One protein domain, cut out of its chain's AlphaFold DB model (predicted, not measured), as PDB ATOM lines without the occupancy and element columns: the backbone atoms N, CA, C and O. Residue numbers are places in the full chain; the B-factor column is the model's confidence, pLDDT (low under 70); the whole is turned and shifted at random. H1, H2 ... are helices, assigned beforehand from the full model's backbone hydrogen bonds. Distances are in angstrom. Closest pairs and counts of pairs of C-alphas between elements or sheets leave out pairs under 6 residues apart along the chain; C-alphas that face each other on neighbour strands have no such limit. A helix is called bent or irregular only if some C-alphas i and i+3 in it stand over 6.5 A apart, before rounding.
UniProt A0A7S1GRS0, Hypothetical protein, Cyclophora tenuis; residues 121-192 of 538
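Overview. This is residues 121 to 192 of the 538 residues of the protein "Hypothetical protein" of Cyclophora tenuis (UniProt A0A7S1GRS0). One long helix, H1, makes the base, and the four other helices form a layer over one side of it: H3 packs near its first half and H4 crosses it, while H2 runs back along one flank and the short H5 sits on the other, near H4. H1 and the loop after it make the longest axis, and H2 folds back from that loop at a slant, a loose helical hairpin. The printed part has 72 residues with five named helices, H1 to H5 in chain order, and no named strand; the class is all helix. The whole is compact, with a radius of gyration of the C-alphas of 11.2 A, and rounded, spanning 34 by 26 by 15 A.

Along the chain. Find C-alpha 121 at (187.853, 259.042, 218.223); from there H1 runs through residues 121 to 138, 26.4 A long. Go on to C-alpha 146 at (204.751, 237.080, 227.400), where H2, residues 146 to 160, begins and runs 19.9 A; it is neither bent nor irregular, but only just: C-alphas 157 and 160 are 6.1 A apart. H3 follows at residues 164 to 170, then H4 at residues 176 to 184, 12.7 A long. H5, residues 188 to 191, ends at C-alpha 191 at (188.239, 247.288, 226.811).

Arrangement. Start from H1, the hub, which touches the four other helices. Look at Asn 123 and Thr 166, the closest C-alphas of H1 and H3, 4.6 A apart; H1 touches H3 with residues 123 to 131 alone, at a steep tilt of 49 degrees, the same way. H1 touches H4 with residues 131 to 135 alone, closest at the C-alphas of Ala 131 and Leu 179, 6.5 A, at a steep tilt of 58 degrees, opposite ways. H1 touches H5 closest at the C-alphas of Asn 128 and Thr 188, 5.9 A. H1 and H2, a helical hairpin, only just touch, with 3 pairs of C-alphas within 8 A, closest at Thr 138 and Thr 149, 7.2 A; their steep tilt of 36 degrees, opposite ways, is only just past shallow. H4 and H5 touch only at the corner, closest at the C-alphas of Val 182 and Thr 188, 5.4 A. H2 and H5 are apart. In H1, H2, H3 and H4 every O i to N i+4 pair is within hydrogen-bond range; H5 is too short for such a pair.

Size, cuts and confidence. The C-alphas farthest apart, those of Ser 121 and Gly 142, are 34.4 A apart. The printed part has no cut, and no link is long. Mean pLDDT of the printed part is 87.2; look for low confidence at residue 141, under 70.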
ATOM      1  N   SER A 121     188.157 260.010 219.280       94.69
ATOM      2  CA  SER A 121     187.853 259.042 218.223       94.69
ATOM      3  C   SER A 121     189.120 258.603 217.473       94.69
ATOM      4  O   SER A 121     189.386 257.408 217.307       94.69
ATOM      5  N   ASN A 122     189.976 259.561 217.102       95.38
ATOM      6  CA  ASN A 122     191.244 259.282 216.421       95.38
ATOM      7  C   ASN A 122     192.271 258.560 217.309       95.38
ATOM      8  O   ASN A 122     193.066 257.765 216.800       95.38
ATOM      9  N   ASN A 123     192.229 258.769 218.629       95.94
ATOM     10  CA  ASN A 123     193.129 258.097 219.566       95.94
ATOM     11  C   ASN A 123     192.827 256.604 219.651       95.94
ATOM     12  O   ASN A 123     193.747 255.790 219.624       95.94
ATOM     13  N   PHE A 124     191.546 256.223 219.671       95.38
ATOM     14  CA  PHE A 124     191.154 254.814 219.627       95.38
ATOM     15  C   PHE A 124     191.546 254.144 218.304       95.38
ATOM     16  O   PHE A 124     191.994 252.996 218.303       95.38
ATOM     17  N   ILE A 125     191.464 254.860 217.174       94.44
ATOM     18  CA  ILE A 125     191.954 254.358 215.878       94.44
ATOM     19  C   ILE A 125     193.467 254.106 215.932       94.44
ATOM     20  O   ILE A 125     193.930 253.049 215.496       94.44
ATOM     21  N   ALA A 126     194.244 255.050 216.471       94.94
ATOM     22  CA  ALA A 126     195.688 254.902 216.622       94.94
ATOM     23  C   ALA A 126     196.050 253.751 217.578       94.94
ATOM     24  O   ALA A 126     196.863 252.893 217.229       94.94
ATOM     25  N   ALA A 127     195.391 253.674 218.734       94.25
ATOM     26  CA  ALA A 127     195.599 252.626 219.729       94.25
ATOM     27  C   ALA A 127     195.282 251.228 219.170       94.25
ATOM     28  O   ALA A 127     196.049 250.289 219.374       94.25
ATOM     29  N   ASN A 128     194.210 251.089 218.382       93.75
ATOM     30  CA  ASN A 128     193.878 249.831 217.707       93.75
ATOM     31  C   ASN A 128     194.969 249.381 216.730       93.75
ATOM     32  O   ASN A 128     195.261 248.189 216.652       93.75
ATOM     33  N   ARG A 129     195.596 250.316 215.999       92.94
ATOM     34  CA  ARG A 129     196.718 249.990 215.102       92.94
ATOM     35  C   ARG A 129     197.913 249.465 215.890       92.94
ATOM     36  O   ARG A 129     198.474 248.445 215.505       92.94
ATOM     37  N   VAL A 130     198.252 250.109 217.008       91.81
ATOM     38  CA  VAL A 130     199.339 249.664 217.895       91.81
ATOM     39  C   VAL A 130     199.058 248.264 218.449       91.81
ATOM     40  O   VAL A 130     199.902 247.378 218.314       91.81
ATOM     41  N   ALA A 131     197.863 248.037 219.003       90.50
ATOM     42  CA  ALA A 131     197.466 246.739 219.549       90.50
ATOM     43  C   ALA A 131     197.498 245.626 218.484       90.50
ATOM     44  O   ALA A 131     198.020 244.540 218.733       90.50
ATOM     45  N   ALA A 132     197.006 245.905 217.271       89.44
ATOM     46  CA  ALA A 132     197.036 244.952 216.164       89.44
ATOM     47  C   ALA A 132     198.468 244.620 215.712       89.44
ATOM     48  O   ALA A 132     198.778 243.453 215.473       89.44
ATOM     49  N   SER A 133     199.355 245.618 215.620       89.12
ATOM     50  CA  SER A 133     200.764 245.400 215.270       89.12
ATOM     51  C   SER A 133     201.498 244.570 216.323       89.12
ATOM     52  O   SER A 133     202.234 243.652 215.971       89.12
ATOM     53  N   LEU A 134     201.266 244.842 217.609       86.50
ATOM     54  CA  LEU A 134     201.834 244.059 218.707       86.50
ATOM     55  C   LEU A 134     201.370 242.606 218.680       86.50
ATOM     56  O   LEU A 134     202.188 241.695 218.790       86.50
ATOM     57  N   TRP A 135     200.075 242.384 218.461       86.38
ATOM     58  CA  TRP A 135     199.540 241.036 218.326       86.38
ATOM     59  C   TRP A 135     200.171 240.276 217.158       86.38
ATOM     60  O   TRP A 135     200.587 239.130 217.316       86.38
ATOM     61  N   GLN A 136     200.317 240.920 215.996       86.56
ATOM     62  CA  GLN A 136     200.983 240.300 214.850       86.56
ATOM     63  C   GLN A 136     202.414 239.867 215.183       86.56
ATOM     64  O   GLN A 136     202.795 238.766 214.803       86.56
ATOM     65  N   LEU A 137     203.176 240.666 215.940       84.25
ATOM     66  CA  LEU A 137     204.534 240.307 216.372       84.25
ATOM     67  C   LEU A 137     204.566 239.086 217.303       84.25
ATOM     68  O   LEU A 137     205.488 238.277 217.206       84.25
ATOM     69  N   THR A 138     203.566 238.922 218.174       81.62
ATOM     70  CA  THR A 138     203.456 237.726 219.034       81.62
ATOM     71  C   THR A 138     203.103 236.459 218.256       81.62
ATOM     72  O   THR A 138     203.470 235.365 218.670       81.62
ATOM     73  N   ALA A 139     202.425 236.598 217.114       80.50
ATOM     74  CA  ALA A 139     201.968 235.477 216.298       80.50
ATOM     75  C   ALA A 139     203.002 234.979 215.265       80.50
ATOM     76  O   ALA A 139     202.724 234.017 214.547       80.50
ATOM     77  N   LEU A 140     204.169 235.627 215.150       84.19
ATOM     78  CA  LEU A 140     205.248 235.200 214.250       84.19
ATOM     79  C   LEU A 140     205.975 233.954 214.784       84.19
ATOM     80  O   LEU A 140     206.040 233.723 215.990       84.19
ATOM     81  N   ASP A 141     206.565 233.165 213.883       67.06
ATOM     82  CA  ASP A 141     207.432 232.042 214.263       67.06
ATOM     83  C   ASP A 141     208.706 232.569 214.945       67.06
ATOM     84  O   ASP A 141     209.381 233.455 214.417       67.06
ATOM     85  N   GLY A 142     208.998 232.081 216.155       75.88
ATOM     86  CA  GLY A 142     209.985 232.697 217.053       75.88
ATOM     87  C   GLY A 142     209.546 234.038 217.666       75.88
ATOM     88  O   GLY A 142     210.401 234.824 218.076       75.88
ATOM     89  N   GLY A 143     208.237 234.314 217.697       75.31
ATOM     90  CA  GLY A 143     207.637 235.519 218.267       75.31
ATOM     91  C   GLY A 143     207.932 235.728 219.755       75.31
ATOM     92  O   GLY A 143     208.500 234.880 220.446       75.31
ATOM     93  N   LEU A 144     207.556 236.909 220.248       78.62
ATOM     94  CA  LEU A 144     207.840 237.335 221.619       78.62
ATOM     95  C   LEU A 144     207.126 236.438 222.638       78.62
ATOM     96  O   LEU A 144     205.942 236.138 222.488       78.62
ATOM     97  N   ASN A 145     207.835 236.050 223.699       82.94
ATOM     98  CA  ASN A 145     207.185 235.470 224.873       82.94
ATOM     99  C   ASN A 145     206.452 236.558 225.685       82.94
ATOM    100  O   ASN A 145     206.703 237.743 225.487       82.94
ATOM    101  N   ALA A 146     205.589 236.157 226.626       80.00
ATOM    102  CA  ALA A 146     204.751 237.080 227.400       80.00
ATOM    103  C   ALA A 146     205.537 238.243 228.040       80.00
ATOM    104  O   ALA A 146     205.174 239.396 227.837       80.00
ATOM    105  N   GLY A 147     206.661 237.958 228.708       83.75
ATOM    106  CA  GLY A 147     207.487 238.997 229.335       83.75
ATOM    107  C   GLY A 147     208.123 239.952 228.320       83.75
ATOM    108  O   GLY A 147     208.132 241.161 228.520       83.75
ATOM    109  N   GLN A 148     208.584 239.439 227.175       85.12
ATOM    110  CA  GLN A 148     209.100 240.287 226.092       85.12
ATOM    111  C   GLN A 148     208.002 241.145 225.450       85.12
ATOM    112  O   GLN A 148     208.268 242.268 225.019       85.12
ATOM    113  N   THR A 149     206.776 240.625 225.357       80.56
ATOM    114  CA  THR A 149     205.612 241.375 224.875       80.56
ATOM    115  C   THR A 149     205.241 242.494 225.839       80.56
ATOM    116  O   THR A 149     204.988 243.605 225.384       80.56
ATOM    117  N   GLU A 150     205.240 242.224 227.143       85.31
ATOM    118  CA  GLU A 150     204.977 243.208 228.200       85.31
ATOM    119  C   GLU A 150     206.020 244.335 228.186       85.31
ATOM    120  O   GLU A 150     205.660 245.513 228.119       85.31
ATOM    121  N   ASP A 151     207.310 243.986 228.130       86.94
ATOM    122  CA  ASP A 151     208.408 244.956 228.044       86.94
ATOM    123  C   ASP A 151     208.318 245.809 226.772       86.94
ATOM    124  O   ASP A 151     208.465 247.039 226.818       86.94
ATOM    125  N   LEU A 152     208.044 245.180 225.622       85.69
ATOM    126  CA  LEU A 152     207.878 245.896 224.359       85.69
ATOM    127  C   LEU A 152     206.648 246.805 224.393       85.69
ATOM    128  O   LEU A 152     206.723 247.937 223.922       85.69
ATOM    129  N   MET A 153     205.531 246.340 224.948       85.25
ATOM    130  CA  MET A 153     204.298 247.116 225.046       85.25
ATOM    131  C   MET A 153     204.487 248.345 225.935       85.25
ATOM    132  O   MET A 153     204.170 249.460 225.517       85.25
ATOM    133  N   SER A 154     205.095 248.165 227.110       87.38
ATOM    134  CA  SER A 154     205.493 249.263 227.993       87.38
ATOM    135  C   SER A 154     206.407 250.251 227.261       87.38
ATOM    136  O   SER A 154     206.143 251.454 227.228       87.38
ATOM    137  N   THR A 155     207.421 249.748 226.551       89.31
ATOM    138  CA  THR A 155     208.347 250.584 225.778       89.31
ATOM    139  C   THR A 155     207.633 251.368 224.674       89.31
ATOM    140  O   THR A 155     207.868 252.568 224.527       89.31
ATOM    141  N   ILE A 156     206.741 250.733 223.907       87.69
ATOM    142  CA  ILE A 156     205.968 251.387 222.842       87.69
ATOM    143  C   ILE A 156     205.068 252.472 223.426       87.69
ATOM    144  O   ILE A 156     205.105 253.611 222.952       87.69
ATOM    145  N   ARG A 157     204.293 252.144 224.464       88.81
ATOM    146  CA  ARG A 157     203.376 253.087 225.107       88.81
ATOM    147  C   ARG A 157     204.124 254.287 225.678       88.81
ATOM    148  O   ARG A 157     203.703 255.416 225.448       88.81
ATOM    149  N   GLU A 158     205.237 254.071 226.374       88.69
ATOM    150  CA  GLU A 158     205.940 255.165 227.046       88.69
ATOM    151  C   GLU A 158     206.844 255.975 226.113       88.69
ATOM    152  O   GLU A 158     206.868 257.205 226.218       88.69
ATOM    153  N   SER A 159     207.537 255.315 225.179       89.19
ATOM    154  CA  SER A 159     208.620 255.927 224.389       89.19
ATOM    155  C   SER A 159     208.253 256.253 222.941       89.19
ATOM    156  O   SER A 159     208.887 257.126 222.351       89.19
ATOM    157  N   PHE A 160     207.263 255.577 222.344       88.62
ATOM    158  CA  PHE A 160     206.948 255.719 220.912       88.62
ATOM    159  C   PHE A 160     205.580 256.349 220.637       88.62
ATOM    160  O   PHE A 160     205.402 257.013 219.615       88.62
ATOM    161  N   VAL A 161     204.611 256.187 221.537       92.38
ATOM    162  CA  VAL A 161     203.315 256.866 221.429       92.38
ATOM    163  C   VAL A 161     203.466 258.293 221.951       92.38
ATOM    164  O   VAL A 161     203.420 258.532 223.151       92.38
ATOM    165  N   GLY A 162     203.670 259.262 221.057       90.19
ATOM    166  CA  GLY A 162     203.886 260.663 221.450       90.19
ATOM    167  C   GLY A 162     202.641 261.369 222.002       90.19
ATOM    168  O   GLY A 162     202.757 262.355 222.723       90.19
ATOM    169  N   GLU A 163     201.448 260.871 221.682       94.69
ATOM    170  CA  GLU A 163     200.189 261.514 222.045       94.69
ATOM    171  C   GLU A 163     199.610 260.957 223.352       94.69
ATOM    172  O   GLU A 163     199.288 259.771 223.449       94.69
ATOM    173  N   HIS A 164     199.409 261.839 224.336       94.50
ATOM    174  CA  HIS A 164     198.914 261.492 225.675       94.50
ATOM    175  C   HIS A 164     197.599 260.702 225.658       94.50
ATOM    176  O   HIS A 164     197.517 259.613 226.223       94.50
ATOM    177  N   ARG A 165     196.583 261.185 224.936       95.00
ATOM    178  CA  ARG A 165     195.268 260.528 224.857       95.00
ATOM    179  C   ARG A 165     195.338 259.126 224.234       95.00
ATOM    180  O   ARG A 165     194.616 258.221 224.653       95.00
ATOM    181  N   THR A 166     196.250 258.906 223.285       95.69
ATOM    182  CA  THR A 166     196.501 257.573 222.714       95.69
ATOM    183  C   THR A 166     197.164 256.643 223.736       95.69
ATOM    184  O   THR A 166     196.792 255.471 223.812       95.69
ATOM    185  N   LYS A 167     198.068 257.146 224.592       93.94
ATOM    186  CA  LYS A 167     198.588 256.364 225.733       93.94
ATOM    187  C   LYS A 167     197.470 255.960 226.693       93.94
ATOM    188  O   LYS A 167     197.421 254.804 227.107       93.94
ATOM    189  N   MET A 168     196.541 256.873 226.987       93.31
ATOM    190  CA  MET A 168     195.389 256.589 227.851       93.31
ATOM    191  C   MET A 168     194.489 255.489 227.274       93.31
ATOM    192  O   MET A 168     194.082 254.594 228.013       93.31
ATOM    193  N   ALA A 169     194.251 255.470 225.957       92.81
ATOM    194  CA  ALA A 169     193.515 254.384 225.297       92.81
ATOM    195  C   ALA A 169     194.222 253.016 225.392       92.81
ATOM    196  O   ALA A 169     193.561 251.980 225.430       92.81
ATOM    197  N   LEU A 170     195.558 253.004 225.456       91.50
ATOM    198  CA  LEU A 170     196.378 251.796 225.612       91.50
ATOM    199  C   LEU A 170     196.590 251.386 227.078       91.50
ATOM    200  O   LEU A 170     197.126 250.312 227.331       91.50
ATOM    201  N   SER A 171     196.180 252.212 228.046       88.06
ATOM    202  CA  SER A 171     196.427 251.967 229.477       88.06
ATOM    203  C   SER A 171     195.780 250.687 230.008       88.06
ATOM    204  O   SER A 171     196.255 250.137 230.990       88.06
ATOM    205  N   GLN A 172     194.722 250.202 229.352       82.00
ATOM    206  CA  GLN A 172     194.015 248.973 229.731       82.00
ATOM    207  C   GLN A 172     194.679 247.694 229.194       82.00
ATOM    208  O   GLN A 172     194.118 246.614 229.347       82.00
ATOM    209  N   ILE A 173     195.821 247.817 228.512       84.50
ATOM    210  CA  ILE A 173     196.574 246.694 227.960       84.50
ATOM    211  C   ILE A 173     197.912 246.630 228.690       84.50
ATOM    212  O   ILE A 173     198.856 247.344 228.342       84.50
ATOM    213  N   GLU A 174     197.977 245.797 229.722       81.81
ATOM    214  CA  GLU A 174     199.175 245.613 230.544       81.81
ATOM    215  C   GLU A 174     199.901 244.312 230.190       81.81
ATOM    216  O   GLU A 174     201.128 244.284 230.180       81.81
ATOM    217  N   GLN A 175     199.150 243.272 229.824       83.56
ATOM    218  CA  GLN A 175     199.651 241.922 229.541       83.56
ATOM    219  C   GLN A 175     199.165 241.396 228.182       83.56
ATOM    220  O   GLN A 175     198.218 241.907 227.577       83.56
ATOM    221  N   ILE A 176     199.806 240.329 227.690       80.94
ATOM    222  CA  ILE A 176     199.465 239.710 226.396       80.94
ATOM    223  C   ILE A 176     198.007 239.221 226.331       80.94
ATOM    224  O   ILE A 176     197.369 239.304 225.279       80.94
ATOM    225  N   ASP A 177     197.449 238.771 227.455       83.69
ATOM    226  CA  ASP A 177     196.051 238.339 227.527       83.69
ATOM    227  C   ASP A 177     195.076 239.511 227.322       83.69
ATOM    228  O   ASP A 177     194.006 239.325 226.738       83.69
ATOM    229  N   ASP A 178     195.461 240.737 227.684       84.62
ATOM    230  CA  ASP A 178     194.634 241.923 227.447       84.62
ATOM    231  C   ASP A 178     194.573 242.266 225.953       84.62
ATOM    232  O   ASP A 178     193.526 242.691 225.461       84.62
ATOM    233  N   LEU A 179     195.655 242.027 225.194       84.50
ATOM    234  CA  LEU A 179     195.649 242.171 223.730       84.50
ATOM    235  C   LEU A 179     194.636 241.218 223.096       84.50
ATOM    236  O   LEU A 179     193.879 241.615 222.208       84.50
ATOM    237  N   LYS A 180     194.589 239.973 223.579       82.38
ATOM    238  CA  LYS A 180     193.603 238.993 223.124       82.38
ATOM    239  C   LYS A 180     192.184 239.469 223.429       82.38
ATOM    240  O   LYS A 180     191.344 239.461 222.533       82.38
ATOM    241  N   VAL A 181     191.936 239.966 224.643       83.38
ATOM    242  CA  VAL A 181     190.637 240.537 225.029       83.38
ATOM    243  C   VAL A 181     190.261 241.725 224.142       83.38
ATOM    244  O   VAL A 181     189.122 241.806 223.691       83.38
ATOM    245  N   VAL A 182     191.196 242.631 223.853       86.38
ATOM    246  CA  VAL A 182     190.983 243.781 222.962       86.38
ATOM    247  C   VAL A 182     190.578 243.331 221.562       86.38
ATOM    248  O   VAL A 182     189.632 243.877 220.994       86.38
ATOM    249  N   LEU A 183     191.242 242.319 221.010       82.50
ATOM    250  CA  LEU A 183     190.935 241.798 219.677       82.50
ATOM    251  C   LEU A 183     189.598 241.052 219.641       82.50
ATOM    252  O   LEU A 183     188.798 241.280 218.736       82.50
ATOM    253  N   GLU A 184     189.315 240.225 220.647       83.12
ATOM    254  CA  GLU A 184     188.030 239.531 220.793       83.12
ATOM    255  C   GLU A 184     186.863 240.508 220.983       83.12
ATOM    256  O   GLU A 184     185.745 240.253 220.534       83.12
ATOM    257  N   ARG A 185     187.120 241.652 221.625       80.69
ATOM    258  CA  ARG A 185     186.139 242.715 221.871       80.69
ATOM    259  C   ARG A 185     186.091 243.785 220.779       80.69
ATOM    260  O   ARG A 185     185.401 244.784 220.955       80.69
ATOM    261  N   ASN A 186     186.754 243.565 219.644       82.94
ATOM    262  CA  ASN A 186     186.737 244.465 218.489       82.94
ATOM    263  C   ASN A 186     187.321 245.871 218.761       82.94
ATOM    264  O   ASN A 186     186.868 246.864 218.191       82.94
ATOM    265  N   GLY A 187     188.340 245.964 219.618       90.25
ATOM    266  CA  GLY A 187     189.168 247.157 219.780       90.25
ATOM    267  C   GLY A 187     189.339 247.647 221.219       90.25
ATOM    268  O   GLY A 187     188.634 247.257 222.148       90.25
ATOM    269  N   THR A 188     190.307 248.549 221.375       92.06
ATOM    270  CA  THR A 188     190.734 249.193 222.630       92.06
ATOM    271  C   THR A 188     189.583 249.898 223.337       92.06
ATOM    272  O   THR A 188     189.449 249.801 224.552       92.06
ATOM    273  N   ALA A 189     188.691 250.523 222.572       91.81
ATOM    274  CA  ALA A 189     187.509 251.194 223.091       91.81
ATOM    275  C   ALA A 189     186.596 250.241 223.887       91.81
ATOM    276  O   ALA A 189     186.117 250.586 224.953       91.81
ATOM    277  N   GLN A 190     186.397 248.996 223.448       88.06
ATOM    278  CA  GLN A 190     185.535 248.050 224.169       88.06
ATOM    279  C   GLN A 190     186.188 247.507 225.456       88.06
ATOM    280  O   GLN A 190     185.496 246.946 226.314       88.06
ATOM    281  N   ALA A 191     187.505 247.666 225.606       85.81
ATOM    282  CA  ALA A 191     188.239 247.288 226.811       85.81
ATOM    283  C   ALA A 191     188.138 248.339 227.930       85.81
ATOM    284  O   ALA A 191     188.290 247.983 229.096       85.81
ATOM    285  N   THR A 192     187.812 249.598 227.618       86.44
ATOM    286  CA  THR A 192     187.662 250.672 228.621       86.44
ATOM    287  C   THR A 192     186.318 250.632 229.357       86.44
ATOM    288  O   THR A 192     186.147 251.315 230.367       86.44
TER     289      THR A 192